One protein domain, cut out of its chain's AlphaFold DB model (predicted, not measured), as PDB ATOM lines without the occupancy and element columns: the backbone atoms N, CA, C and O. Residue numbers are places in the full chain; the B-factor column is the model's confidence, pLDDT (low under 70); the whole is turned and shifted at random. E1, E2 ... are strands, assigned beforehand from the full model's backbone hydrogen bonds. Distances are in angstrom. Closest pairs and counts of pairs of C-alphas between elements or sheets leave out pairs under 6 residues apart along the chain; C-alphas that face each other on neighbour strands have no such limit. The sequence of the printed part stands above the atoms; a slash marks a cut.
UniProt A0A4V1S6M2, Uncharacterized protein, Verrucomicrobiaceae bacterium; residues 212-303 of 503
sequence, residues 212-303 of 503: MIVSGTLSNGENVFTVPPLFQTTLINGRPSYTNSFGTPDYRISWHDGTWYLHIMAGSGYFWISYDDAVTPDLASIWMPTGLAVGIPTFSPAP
ATOM      1  N   MET A 212     -28.304   4.225  15.525       87.56
ATOM      2  CA  MET A 212     -27.638   3.512  14.441       87.56
ATOM      3  C   MET A 212     -28.488   2.312  14.018       87.56
ATOM      4  O   MET A 212     -28.688   1.366  14.783       87.56
ATOM      5  N   ILE A 213     -28.996   2.351  12.789       87.75
ATOM      6  CA  ILE A 213     -29.736   1.250  12.171       87.75
ATOM      7  C   ILE A 213     -28.728   0.350  11.457       87.75
ATOM      8  O   ILE A 213     -28.011   0.799  10.562       87.75
ATOM      9  N   VAL A 214     -28.688  -0.926  11.843       90.06
ATOM     10  CA  VAL A 214     -27.837  -1.945  11.216       90.06
ATOM     11  C   VAL A 214     -28.697  -2.817  10.305       90.06
ATOM     12  O   VAL A 214     -29.753  -3.302  10.698       90.06
ATOM     13  N   SER A 215     -28.245  -3.003   9.073       87.94
ATOM     14  CA  SER A 215     -28.961  -3.696   8.000       87.94
ATOM     15  C   SER A 215     -28.024  -4.639   7.232       87.94
ATOM     16  O   SER A 215     -26.817  -4.647   7.473       87.94
ATOM     17  N   GLY A 216     -28.578  -5.465   6.341       86.25
ATOM     18  CA  GLY A 216     -27.843  -6.504   5.608       86.25
ATOM     19  C   GLY A 216     -28.155  -7.924   6.096       86.25
ATOM     20  O   GLY A 216     -28.713  -8.128   7.172       86.25
ATOM     21  N   THR A 217     -27.834  -8.931   5.279       86.44
ATOM     22  CA  THR A 217     -28.153 -10.347   5.553       86.44
ATOM     23  C   THR A 217     -27.109 -10.982   6.477       86.44
ATOM     24  O   THR A 217     -26.269 -11.769   6.041       86.44
ATOM     25  N   LEU A 218     -27.137 -10.605   7.753       90.19
ATOM     26  CA  LEU A 218     -26.231 -11.128   8.778       90.19
ATOM     27  C   LEU A 218     -26.680 -12.519   9.235       90.19
ATOM     28  O   LEU A 218     -27.866 -12.755   9.445       90.19
ATOM     29  N   SER A 219     -25.749 -13.456   9.393       85.81
ATOM     30  CA  SER A 219     -26.045 -14.825   9.841       85.81
ATOM     31  C   SER A 219     -24.820 -15.518  10.444       85.81
ATOM     32  O   SER A 219     -23.709 -14.993  10.359       85.81
ATOM     33  N   ASN A 220     -25.006 -16.705  11.033       85.75
ATOM     34  CA  ASN A 220     -23.919 -17.637  11.385       85.75
ATOM     35  C   ASN A 220     -23.845 -18.867  10.450       85.75
ATOM     36  O   ASN A 220     -23.367 -19.927  10.847       85.75
ATOM     37  N   GLY A 221     -24.403 -18.764   9.239       81.06
ATOM     38  CA  GLY A 221     -24.578 -19.882   8.303       81.06
ATOM     39  C   GLY A 221     -25.810 -20.763   8.564       81.06
ATOM     40  O   GLY A 221     -26.365 -21.299   7.610       81.06
ATOM     41  N   GLU A 222     -26.285 -20.863   9.810       82.75
ATOM     42  CA  GLU A 222     -27.495 -21.625  10.174       82.75
ATOM     43  C   GLU A 222     -28.711 -20.724  10.440       82.75
ATOM     44  O   GLU A 222     -29.831 -21.048  10.050       82.75
ATOM     45  N   ASN A 223     -28.496 -19.579  11.095       85.44
ATOM     46  CA  ASN A 223     -29.534 -18.651  11.538       85.44
ATOM     47  C   ASN A 223     -29.250 -17.243  11.008       85.44
ATOM     48  O   ASN A 223     -28.109 -16.783  11.052       85.44
ATOM     49  N   VAL A 224     -30.292 -16.545  10.547       87.38
ATOM     50  CA  VAL A 224     -30.228 -15.132  10.133       87.38
ATOM     51  C   VAL A 224     -30.512 -14.237  11.339       87.38
ATOM     52  O   VAL A 224     -31.476 -14.461  12.068       87.38
ATOM     53  N   PHE A 225     -29.678 -13.221  11.544       87.00
ATOM     54  CA  PHE A 225     -29.793 -12.264  12.637       87.00
ATOM     55  C   PHE A 225     -30.452 -10.967  12.161       87.00
ATOM     56  O   PHE A 225     -29.976 -10.328  11.224       87.00
ATOM     57  N   THR A 226     -31.499 -10.539  12.864       87.25
ATOM     58  CA  THR A 226     -32.074  -9.195  12.726       87.25
ATOM     59  C   THR A 226     -31.552  -8.334  13.868       87.25
ATOM     60  O   THR A 226     -31.851  -8.608  15.030       87.25
ATOM     61  N   VAL A 227     -30.770  -7.305  13.550       87.75
ATOM     62  CA  VAL A 227     -30.229  -6.372  14.546       87.75
ATOM     63  C   VAL A 227     -31.283  -5.291  14.836       87.75
ATOM     64  O   VAL A 227     -31.764  -4.664  13.890       87.75
ATOM     65  N   PRO A 228     -31.686  -5.064  16.100       85.00
ATOM     66  CA  PRO A 228     -32.570  -3.951  16.453       85.00
ATOM     67  C   PRO A 228     -31.845  -2.601  16.282       85.00
ATOM     68  O   PRO A 228     -30.614  -2.577  16.242       85.00
ATOM     69  N   PRO A 229     -32.561  -1.461  16.232       83.50
ATOM     70  CA  PRO A 229     -31.934  -0.143  16.312       83.50
ATOM     71  C   PRO A 229     -31.022  -0.046  17.543       83.50
ATOM     72  O   PRO A 229     -31.418  -0.436  18.644       83.50
ATOM     73  N   LEU A 230     -29.796   0.443  17.350       84.69
ATOM     74  CA  LEU A 230     -28.800   0.556  18.412       84.69
ATOM     75  C   LEU A 230     -28.647   2.023  18.811       84.69
ATOM     76  O   LEU A 230     -28.383   2.883  17.975       84.69
ATOM     77  N   PHE A 231     -28.798   2.307  20.095       77.62
ATOM     78  CA  PHE A 231     -28.737   3.649  20.659       77.62
ATOM     79  C   PHE A 231     -27.299   3.979  21.019       77.62
ATOM     80  O   PHE A 231     -26.618   3.145  21.618       77.62
ATOM     81  N   GLN A 232     -26.825   5.179  20.683       76.25
ATOM     82  CA  GLN A 232     -25.566   5.675  21.226       76.25
ATOM     83  C   GLN A 232     -25.698   5.714  22.755       76.25
ATOM     84  O   GLN A 232     -26.700   6.211  23.266       76.25
ATOM     85  N   THR A 233     -24.706   5.203  23.486       65.62
ATOM     86  CA  THR A 233     -24.724   5.166  24.962       65.62
ATOM     87  C   THR A 233     -23.531   5.853  25.611       65.62
ATOM     88  O   THR A 233     -23.672   6.397  26.700       65.62
ATOM     89  N   THR A 234     -22.356   5.851  24.980       68.75
ATOM     90  CA  THR A 234     -21.142   6.466  25.544       68.75
ATOM     91  C   THR A 234     -20.089   6.728  24.461       68.75
ATOM     92  O   THR A 234     -20.263   6.323  23.309       68.75
ATOM     93  N   LEU A 235     -18.987   7.388  24.821       73.62
ATOM     94  CA  LEU A 235     -17.786   7.505  23.994       73.62
ATOM     95  C   LEU A 235     -16.716   6.520  24.490       73.62
ATOM     96  O   LEU A 235     -16.268   6.605  25.631       73.62
ATOM     97  N   ILE A 236     -16.261   5.618  23.621       73.00
ATOM     98  CA  ILE A 236     -15.124   4.723  23.876       73.00
ATOM     99  C   ILE A 236     -13.951   5.222  23.034       73.00
ATOM    100  O   ILE A 236     -14.061   5.344  21.816       73.00
ATOM    101  N   ASN A 237     -12.838   5.563  23.691       80.00
ATOM    102  CA  ASN A 237     -11.638   6.120  23.049       80.00
ATOM    103  C   ASN A 237     -11.938   7.316  22.111       80.00
ATOM    104  O   ASN A 237     -11.313   7.478  21.065       80.00
ATOM    105  N   GLY A 238     -12.924   8.146  22.478       74.88
ATOM    106  CA  GLY A 238     -13.355   9.320  21.707       74.88
ATOM    107  C   GLY A 238     -14.353   9.051  20.572       74.88
ATOM    108  O   GLY A 238     -14.722   9.998  19.882       74.88
ATOM    109  N   ARG A 239     -14.818   7.807  20.373       79.75
ATOM    110  CA  ARG A 239     -15.799   7.435  19.334       79.75
ATOM    111  C   ARG A 239     -17.099   6.872  19.922       79.75
ATOM    112  O   ARG A 239     -17.055   6.255  20.988       79.75
ATOM    113  N   PRO A 240     -18.258   7.080  19.274       80.31
ATOM    114  CA  PRO A 240     -19.548   6.665  19.817       80.31
ATOM    115  C   PRO A 240     -19.705   5.144  19.853       80.31
ATOM    116  O   PRO A 240     -19.541   4.456  18.848       80.31
ATOM    117  N   SER A 241     -20.064   4.632  21.025       84.25
ATOM    118  CA  SER A 241     -20.499   3.253  21.233       84.25
ATOM    119  C   SER A 241     -22.023   3.188  21.169       84.25
ATOM    120  O   SER A 241     -22.694   4.020  21.781       84.25
ATOM    121  N   TYR A 242     -22.556   2.174  20.486       88.12
ATOM    122  CA  TYR A 242     -23.991   1.941  20.312       88.12
ATOM    123  C   TYR A 242     -24.406   0.579  20.886       88.12
ATOM    124  O   TYR A 242     -23.639  -0.377  20.793       88.12
ATOM    125  N   THR A 243     -25.610   0.451  21.450       85.81
ATOM    126  CA  THR A 243     -26.171  -0.838  21.908       85.81
ATOM    127  C   THR A 243     -27.703  -0.813  21.988       85.81
ATOM    128  O   THR A 243     -28.310   0.254  21.981       85.81
ATOM    129  N   ASN A 244     -28.348  -1.981  22.061       80.06
ATOM    130  CA  ASN A 244     -29.792  -2.123  22.297       80.06
ATOM    131  C   ASN A 244     -30.215  -1.923  23.772       80.06
ATOM    132  O   ASN A 244     -31.396  -2.054  24.086       80.06
ATOM    133  N   SER A 245     -29.270  -1.597  24.660       62.44
ATOM    134  CA  SER A 245     -29.434  -1.177  26.067       62.44
ATOM    135  C   SER A 245     -30.033  -2.199  27.050       62.44
ATOM    136  O   SER A 245     -29.434  -2.413  28.100       62.44
ATOM    137  N   PHE A 246     -31.171  -2.839  26.754       55.44
ATOM    138  CA  PHE A 246     -31.890  -3.714  27.698       55.44
ATOM    139  C   PHE A 246     -32.530  -4.946  27.039       55.44
ATOM    140  O   PHE A 246     -33.747  -5.122  27.054       55.44
ATOM    141  N   GLY A 247     -31.715  -5.847  26.487       56.09
ATOM    142  CA  GLY A 247     -32.217  -7.140  26.019       56.09
ATOM    143  C   GLY A 247     -31.132  -8.191  25.828       56.09
ATOM    144  O   GLY A 247     -29.990  -7.873  25.508       56.09
ATOM    145  N   THR A 248     -31.510  -9.459  25.986       59.47
ATOM    146  CA  THR A 248     -30.811 -10.585  25.361       59.47
ATOM    147  C   THR A 248     -31.474 -10.870  24.005       59.47
ATOM    148  O   THR A 248     -32.696 -11.017  23.960       59.47
ATOM    149  N   PRO A 249     -30.721 -10.963  22.891       67.38
ATOM    150  CA  PRO A 249     -29.266 -10.812  22.772       67.38
ATOM    151  C   PRO A 249     -28.752  -9.377  22.998       67.38
ATOM    152  O   PRO A 249     -29.414  -8.419  22.609       67.38
ATOM    153  N   ASP A 250     -27.546  -9.248  23.564       81.12
ATOM    154  CA  ASP A 250     -26.774  -7.989  23.574       81.12
ATOM    155  C   ASP A 250     -26.245  -7.721  22.158       81.12
ATOM    156  O   ASP A 250     -25.498  -8.539  21.609       81.12
ATOM    157  N   TYR A 251     -26.651  -6.601  21.567       87.50
ATOM    158  CA  TYR A 251     -26.130  -6.086  20.304       87.50
ATOM    159  C   TYR A 251     -25.330  -4.821  20.590       87.50
ATOM    160  O   TYR A 251     -25.815  -3.917  21.277       87.50
ATOM    161  N   ARG A 252     -24.116  -4.724  20.038       89.88
ATOM    162  CA  ARG A 252     -23.200  -3.620  20.346       89.88
ATOM    163  C   ARG A 252     -22.321  -3.240  19.165       89.88
ATOM    164  O   ARG A 252     -21.741  -4.121  18.539       89.88
ATOM    165  N   ILE A 253     -22.165  -1.938  18.928       91.44
ATOM    166  CA  ILE A 253     -21.093  -1.378  18.097       91.44
ATOM    167  C   ILE A 253     -20.141  -0.598  19.004       91.44
ATOM    168  O   ILE A 253     -20.594   0.272  19.747       91.44
ATOM    169  N   SER A 254     -18.839  -0.869  18.945       91.38
ATOM    170  CA  SER A 254     -17.834  -0.144  19.735       91.38
ATOM    171  C   SER A 254     -16.464  -0.092  19.051       91.38
ATOM    172  O   SER A 254     -16.161  -0.897  18.172       91.38
ATOM    173  N   TRP A 255     -15.639   0.882  19.444       91.06
ATOM    174  CA  TRP A 255     -14.298   1.113  18.894       91.06
ATOM    175  C   TRP A 255     -13.218   0.702  19.901       91.06
ATOM    176  O   TRP A 255     -13.109   1.289  20.982       91.06
ATOM    177  N   HIS A 256     -12.400  -0.288  19.545       88.31
ATOM    178  CA  HIS A 256     -11.314  -0.810  20.380       88.31
ATOM    179  C   HIS A 256     -10.054  -1.011  19.534       88.31
ATOM    180  O   HIS A 256     -10.140  -1.477  18.406       88.31
ATOM    181  N   ASP A 257      -8.887  -0.646  20.069       88.56
ATOM    182  CA  ASP A 257      -7.561  -0.984  19.526       88.56
ATOM    183  C   ASP A 257      -7.377  -0.754  18.008       88.56
ATOM    184  O   ASP A 257      -6.759  -1.547  17.301       88.56
ATOM    185  N   GLY A 258      -7.922   0.357  17.493       89.06
ATOM    186  CA  GLY A 258      -7.829   0.725  16.074       89.06
ATOM    187  C   GLY A 258      -8.860   0.049  15.159       89.06
ATOM    188  O   GLY A 258      -8.690   0.074  13.945       89.06
ATOM    189  N   THR A 259      -9.895  -0.581  15.723       91.38
ATOM    190  CA  THR A 259     -10.878  -1.398  15.000       91.38
ATOM    191  C   THR A 259     -12.305  -1.125  15.506       91.38
ATOM    192  O   THR A 259     -12.563  -1.069  16.713       91.38
ATOM    193  N   TRP A 260     -13.262  -0.977  14.588       93.75
ATOM    194  CA  TRP A 260     -14.696  -1.010  14.884       93.75
ATOM    195  C   TRP A 260     -15.160  -2.459  15.004       93.75
ATOM    196  O   TRP A 260     -14.868  -3.269  14.129       93.75
ATOM    197  N   TYR A 261     -15.940  -2.767  16.037       92.62
ATOM    198  CA  TYR A 261     -16.556  -4.073  16.258       92.62
ATOM    199  C   TYR A 261     -18.078  -3.947  16.240       92.62
ATOM    200  O   TYR A 261     -18.620  -3.059  16.892       92.62
ATOM    201  N   LEU A 262     -18.762  -4.869  15.558       92.62
ATOM    202  CA  LEU A 262     -20.192  -5.144  15.709       92.62
ATOM    203  C   LEU A 262     -20.326  -6.539  16.325       92.62
ATOM    204  O   LEU A 262     -20.050  -7.540  15.661       92.62
ATOM    205  N   HIS A 263     -20.761  -6.606  17.579       89.06
ATOM    206  CA  HIS A 263     -21.034  -7.849  18.294       89.06
ATOM    207  C   HIS A 263     -22.524  -8.197  18.224       89.06
ATOM    208  O   HIS A 263     -23.375  -7.347  18.497       89.06
ATOM    209  N   ILE A 264     -22.830  -9.463  17.919       83.56
ATOM    210  CA  ILE A 264     -24.179 -10.033  18.015       83.56
ATOM    211  C   ILE A 264     -24.160 -11.126  19.086       83.56
ATOM    212  O   ILE A 264     -23.504 -12.153  18.920       83.56
ATOM    213  N   MET A 265     -24.890 -10.896  20.182       75.62
ATOM    214  CA  MET A 265     -24.837 -11.645  21.446       75.62
ATOM    215  C   MET A 265     -23.419 -11.706  22.035       75.62
ATOM    216  O   MET A 265     -22.599 -12.535  21.648       75.62
ATOM    217  N   ALA A 266     -23.122 -10.844  23.012       63.31
ATOM    218  CA  ALA A 266     -21.842 -10.866  23.719       63.31
ATOM    219  C   ALA A 266     -21.503 -12.281  24.247       63.31
ATOM    220  O   ALA A 266     -22.298 -12.905  24.946       63.31
ATOM    221  N   GLY A 267     -20.319 -12.789  23.884       65.12
ATOM    222  CA  GLY A 267     -19.865 -14.151  24.204       65.12
ATOM    223  C   GLY A 267     -20.174 -15.233  23.153       65.12
ATOM    224  O   GLY A 267     -19.671 -16.342  23.292       65.12
ATOM    225  N   SER A 268     -20.927 -14.935  22.087       74.19
ATOM    226  CA  SER A 268     -21.285 -15.909  21.033       74.19
ATOM    227  C   SER A 268     -20.132 -16.318  20.103       74.19
ATOM    228  O   SER A 268     -20.182 -17.375  19.478       74.19
ATOM    229  N   GLY A 269     -19.118 -15.457  19.964       75.88
ATOM    230  CA  GLY A 269     -18.091 -15.562  18.921       75.88
ATOM    231  C   GLY A 269     -18.508 -15.015  17.546       75.88
ATOM    232  O   GLY A 269     -17.694 -15.040  16.626       75.88
ATOM    233  N   TYR A 270     -19.730 -14.489  17.390       83.81
ATOM    234  CA  TYR A 270     -20.208 -13.863  16.151       83.81
ATOM    235  C   TYR A 270     -19.996 -12.345  16.201       83.81
ATOM    236  O   TYR A 270     -20.711 -11.616  16.895       83.81
ATOM    237  N   PHE A 271     -19.000 -11.859  15.462       88.75
ATOM    238  CA  PHE A 271     -18.758 -10.427  15.317       88.75
ATOM    239  C   PHE A 271     -18.186 -10.059  13.945       88.75
ATOM    240  O   PHE A 271     -17.523 -10.863  13.282       88.75
ATOM    241  N   TRP A 272     -18.447  -8.821  13.542       92.94
ATOM    242  CA  TRP A 272     -17.888  -8.187  12.353       92.94
ATOM    243  C   TRP A 272     -16.907  -7.108  12.787       92.94
ATOM    244  O   TRP A 272     -17.107  -6.476  13.827       92.94
ATOM    245  N   ILE A 273     -15.872  -6.888  11.982       93.56
ATOM    246  CA  ILE A 273     -14.848  -5.876  12.229       93.56
ATOM    247  C   ILE A 273     -14.672  -4.943  11.035       93.56
ATOM    248  O   ILE A 273     -14.794  -5.372   9.887       93.56
ATOM    249  N   SER A 274     -14.324  -3.688  11.302       92.81
ATOM    250  CA  SER A 274     -13.761  -2.772  10.310       92.81
ATOM    251  C   SER A 274     -12.489  -2.136  10.855       92.81
ATOM    252  O   SER A 274     -12.481  -1.603  11.961       92.81
ATOM    253  N   TYR A 275     -11.418  -2.186  10.064       90.94
ATOM    254  CA  TYR A 275     -10.141  -1.531  10.365       90.94
ATOM    255  C   TYR A 275     -10.097  -0.066   9.898       90.94
ATOM    256  O   TYR A 275      -9.060   0.586  10.006       90.94
ATOM    257  N   ASP A 276     -11.199   0.453   9.349       88.00
ATOM    258  CA  ASP A 276     -11.257   1.825   8.866       88.00
ATOM    259  C   ASP A 276     -11.324   2.797  10.048       88.00
ATOM    260  O   ASP A 276     -12.213   2.704  10.899       88.00
ATOM    261  N   ASP A 277     -10.419   3.780  10.067       86.38
ATOM    262  CA  ASP A 277     -10.301   4.783  11.136       86.38
ATOM    263  C   ASP A 277     -11.399   5.874  11.074       86.38
ATOM    264  O   ASP A 277     -11.176   7.064  11.292       86.38
ATOM    265  N   ALA A 278     -12.618   5.458  10.740       85.56
ATOM    266  CA  ALA A 278     -13.793   6.295  10.586       85.56
ATOM    267  C   ALA A 278     -14.334   6.774  11.943       85.56
ATOM    268  O   ALA A 278     -14.469   5.998  12.890       85.56
ATOM    269  N   VAL A 279     -14.706   8.057  12.030       80.75
ATOM    270  CA  VAL A 279     -15.180   8.695  13.277       80.75
ATOM    271  C   VAL A 279     -16.467   8.055  13.819       80.75
ATOM    272  O   VAL A 279     -16.665   8.008  15.032       80.75
ATOM    273  N   THR A 280     -17.327   7.544  12.937       83.31
ATOM    274  CA  THR A 280     -18.599   6.872  13.244       83.31
ATOM    275  C   THR A 280     -18.750   5.637  12.330       83.31
ATOM    276  O   THR A 280     -18.195   5.645  11.228       83.31
ATOM    277  N   PRO A 281     -19.465   4.569  12.737       84.25
ATOM    278  CA  PRO A 281     -19.460   3.280  12.025       84.25
ATOM    279  C   PRO A 281     -20.158   3.314  10.653       84.25
ATOM    280  O   PRO A 281     -19.848   2.498   9.791       84.25
ATOM    281  N   ASP A 282     -21.039   4.289  10.420       84.69
ATOM    282  CA  ASP A 282     -21.646   4.597   9.118       84.69
ATOM    283  C   ASP A 282     -20.669   5.204   8.095       84.69
ATOM    284  O   ASP A 282     -20.979   5.276   6.910       84.69
ATOM    285  N   LEU A 283     -19.479   5.622   8.540       85.69
ATOM    286  CA  LEU A 283     -18.403   6.126   7.686       85.69
ATOM    287  C   LEU A 283     -17.279   5.090   7.468       85.69
ATOM    288  O   LEU A 283     -16.315   5.389   6.765       85.69
ATOM    289  N   ALA A 284     -17.385   3.889   8.054       85.81
ATOM    290  CA  ALA A 284     -16.479   2.772   7.783       85.81
ATOM    291  C   ALA A 284     -16.893   2.061   6.481       85.81
ATOM    292  O   ALA A 284     -18.047   1.670   6.303       85.81
ATOM    293  N   SER A 285     -15.942   1.910   5.560       78.56
ATOM    294  CA  SER A 285     -16.161   1.500   4.168       78.56
ATOM    295  C   SER A 285     -16.088  -0.012   3.938       78.56
ATOM    296  O   SER A 285     -16.747  -0.524   3.032       78.56
ATOM    297  N   ILE A 286     -15.313  -0.736   4.752       85.62
ATOM    298  CA  ILE A 286     -15.138  -2.191   4.649       85.62
ATOM    299  C   ILE A 286     -15.403  -2.848   6.003       85.62
ATOM    300  O   ILE A 286     -14.644  -2.662   6.952       85.62
ATOM    301  N   TRP A 287     -16.437  -3.688   6.062       92.25
ATOM    302  CA  TRP A 287     -16.744  -4.547   7.207       92.25
ATOM    303  C   TRP A 287     -16.567  -6.024   6.841       92.25
ATOM    304  O   TRP A 287     -17.110  -6.495   5.841       92.25
ATOM    305  N   MET A 288     -15.822  -6.760   7.664       91.00
ATOM    306  CA  MET A 288     -15.497  -8.173   7.465       91.00
ATOM    307  C   MET A 288     -16.129  -9.033   8.571       91.00
ATOM    308  O   MET A 288     -15.974  -8.700   9.748       91.00
ATOM    309  N   PRO A 289     -16.822 -10.139   8.243       90.50
ATOM    310  CA  PRO A 289     -17.228 -11.122   9.242       90.50
ATOM    311  C   PRO A 289     -16.015 -11.849   9.837       90.50
ATOM    312  O   PRO A 289     -14.995 -12.028   9.171       90.50
ATOM    313  N   THR A 290     -16.143 -12.327  11.076       84.50
ATOM    314  CA  THR A 290     -15.125 -13.151  11.746       84.50
ATOM    315  C   THR A 290     -15.722 -14.436  12.331       84.50
ATOM    316  O   THR A 290     -16.925 -14.531  12.583       84.50
ATOM    317  N   GLY A 291     -14.881 -15.452  12.545       81.75
ATOM    318  CA  GLY A 291     -15.315 -16.739  13.093       81.75
ATOM    319  C   GLY A 291     -16.304 -17.454  12.168       81.75
ATOM    320  O   GLY A 291     -15.937 -17.864  11.072       81.75
ATOM    321  N   LEU A 292     -17.548 -17.608  12.630       81.19
ATOM    322  CA  LEU A 292     -18.658 -18.213  11.876       81.19
ATOM    323  C   LEU A 292     -19.653 -17.176  11.320       81.19
ATOM    324  O   LEU A 292     -20.690 -17.558  10.784       81.19
ATOM    325  N   ALA A 293     -19.381 -15.877  11.467       87.06
ATOM    326  CA  ALA A 293     -20.241 -14.833  10.921       87.06
ATOM    327  C   ALA A 293     -20.262 -14.864   9.378       87.06
ATOM    328  O   ALA A 293     -19.262 -15.164   8.726       87.06
ATOM    329  N   VAL A 294     -21.408 -14.524   8.787       88.62
ATOM    330  CA  VAL A 294     -21.634 -14.473   7.335       88.62
ATOM    331  C   VAL A 294     -22.499 -13.254   7.000       88.62
ATOM    332  O   VAL A 294     -23.416 -12.910   7.744       88.62
ATOM    333  N   GLY A 295     -22.210 -12.610   5.865       89.06
ATOM    334  CA  GLY A 295     -22.847 -11.363   5.429       89.06
ATOM    335  C   GLY A 295     -22.010 -10.121   5.748       89.06
ATOM    336  O   GLY A 295     -21.022 -10.200   6.480       89.06
ATOM    337  N   ILE A 296     -22.401  -8.979   5.181       89.69
ATOM    338  CA  ILE A 296     -21.753  -7.674   5.381       89.69
ATOM    339  C   ILE A 296     -22.804  -6.709   5.954       89.69
ATOM    340  O   ILE A 296     -23.874  -6.588   5.351       89.69
ATOM    341  N   PRO A 297     -22.543  -6.050   7.097       92.00
ATOM    342  CA  PRO A 297     -23.455  -5.074   7.677       92.00
ATOM    343  C   PRO A 297     -23.384  -3.729   6.948       92.00
ATOM    344  O   PRO A 297     -22.314  -3.272   6.549       92.00
ATOM    345  N   THR A 298     -24.533  -3.071   6.834       90.00
ATOM    346  CA  THR A 298     -24.680  -1.687   6.372       90.00
ATOM    347  C   THR A 298     -25.297  -0.836   7.476       90.00
ATOM    348  O   THR A 298     -26.266  -1.244   8.119       90.00
ATOM    349  N   PHE A 299     -24.737   0.349   7.701       89.69
ATOM    350  CA  PHE A 299     -25.049   1.205   8.844       89.69
ATOM    351  C   PHE A 299     -25.657   2.522   8.363       89.69
ATOM    352  O   PHE A 299     -25.093   3.172   7.486       89.69
ATOM    353  N   SER A 300     -26.789   2.919   8.943       86.38
ATOM    354  CA  SER A 300     -27.401   4.232   8.715       86.38
ATOM    355  C   SER A 300     -27.606   4.943  10.050       86.38
ATOM    356  O   SER A 300     -28.248   4.365  10.933       86.38
ATOM    357  N   PRO A 301     -27.129   6.189  10.217       80.56
ATOM    358  CA  PRO A 301     -27.519   7.001  11.357       80.56
ATOM    359  C   PRO A 301     -29.006   7.371  11.264       80.56
ATOM    360  O   PRO A 301     -29.583   7.404  10.173       80.56
ATOM    361  N   ALA A 302     -29.610   7.657  12.414       69.38
ATOM    362  CA  ALA A 302     -30.944   8.227  12.544       69.38
ATOM    363  C   ALA A 302     -31.027   9.131  13.798       69.38
ATOM    364  O   ALA A 302     -30.305   8.893  14.778       69.38
ATOM    365  N   PRO A 303     -31.902  10.155  13.802       62.22
ATOM    366  CA  PRO A 303     -32.118  11.013  14.963       62.22
ATOM    367  C   PRO A 303     -32.813  10.264  16.109       62.22
ATOM    368  O   PRO A 303     -33.588   9.331  15.897       62.22
TER     369      PRO A 303
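AT A GLANCE: This is residues 212 to 303 of the 503 residues of an uncharacterized protein of Verrucomicrobiaceae bacterium (UniProt A0A4V1S6M2). A twisted antiparallel sheet of six strands, E2 to E7, makes a wall, and a small ribbon of two strands, E1 and E8, lies over part of one of its faces, its strands crossed to those of the wall. Residues 280 to 282, in the long link from E6 to E7, are over that same face, and the contacts between the ribbon and the wall are few. The printed part has 92 residues with no named helix and eight strands, E1 to E8 in chain order; the class is all strand, though under half of the residues, 40 of 92, are in named elements. The large sheet runs E2, E3, E4, E5, E6, E7. The whole is compact, with a radius of gyration of the C-alphas of 12.0 A and spans of 36 by 27 by 23 A.

IN THESE COORDINATES: In the large sheet E2 is residues 230 to 236, 15.3 A long, with C-alpha 230 at (-28.800, 0.556, 18.412). E3 is residues 239 to 243, 13.5 A; E4 is residues 251 to 256, 15.7 A; E5 is residues 259 to 264, 16.1 A. E6 is residues 271 to 274, 10.4 A, and E7 is residues 288 to 290, 6.6 A. In the small sheet E1 is residues 212 to 215, 9.8 A, beginning at C-alpha 212 (-27.638, 3.512, 14.441). E8 is residues 298 to 302, 13.3 A, ending at C-alpha 302 (-30.944, 8.227, 12.544).

HOW THE PARTS SIT: E2 to E7 form a meander, each strand the antiparallel neighbour of the one before, with E2 and E7 as edge strands. The sheet is only just strongly twisted, its C-alphas lying up to 4.2 A off their best plane. In the hairpin E2 and E3, N 231 and O 243 are within hydrogen-bond range at 2.8 A; in E3 and E4, N 242 and O 253 at 2.8 A. In the hairpin E4 and E5, N 254 and O 261 are 3.0 A apart; in E5 and E6, N 262 and O 272 are 2.9 A apart; in E6 and E7, N 273 and O 288 are 2.9 A apart. E1 and E8 are antiparallel at 148 degrees, with N 213 and O 300 at 2.8 A. The closest C-alphas of E1 and E2, those of Met 212 and Leu 230, are 5.1 A apart. E8 is apart from E4 and from E5.

THE WHOLE: The C-alphas farthest apart, those of Glu 222 and Gly 238, are 35.9 A from each other. The links E1 to E2 and E6 to E7 are long; in the first, residues 218 to 219 pair antiparallel with residues 224 to 225. The printed part has no cut. Its mean pLDDT is 83.1, with residues 233 to 234, 245 to 249, 266 to 267 and 302 to 303 under 70.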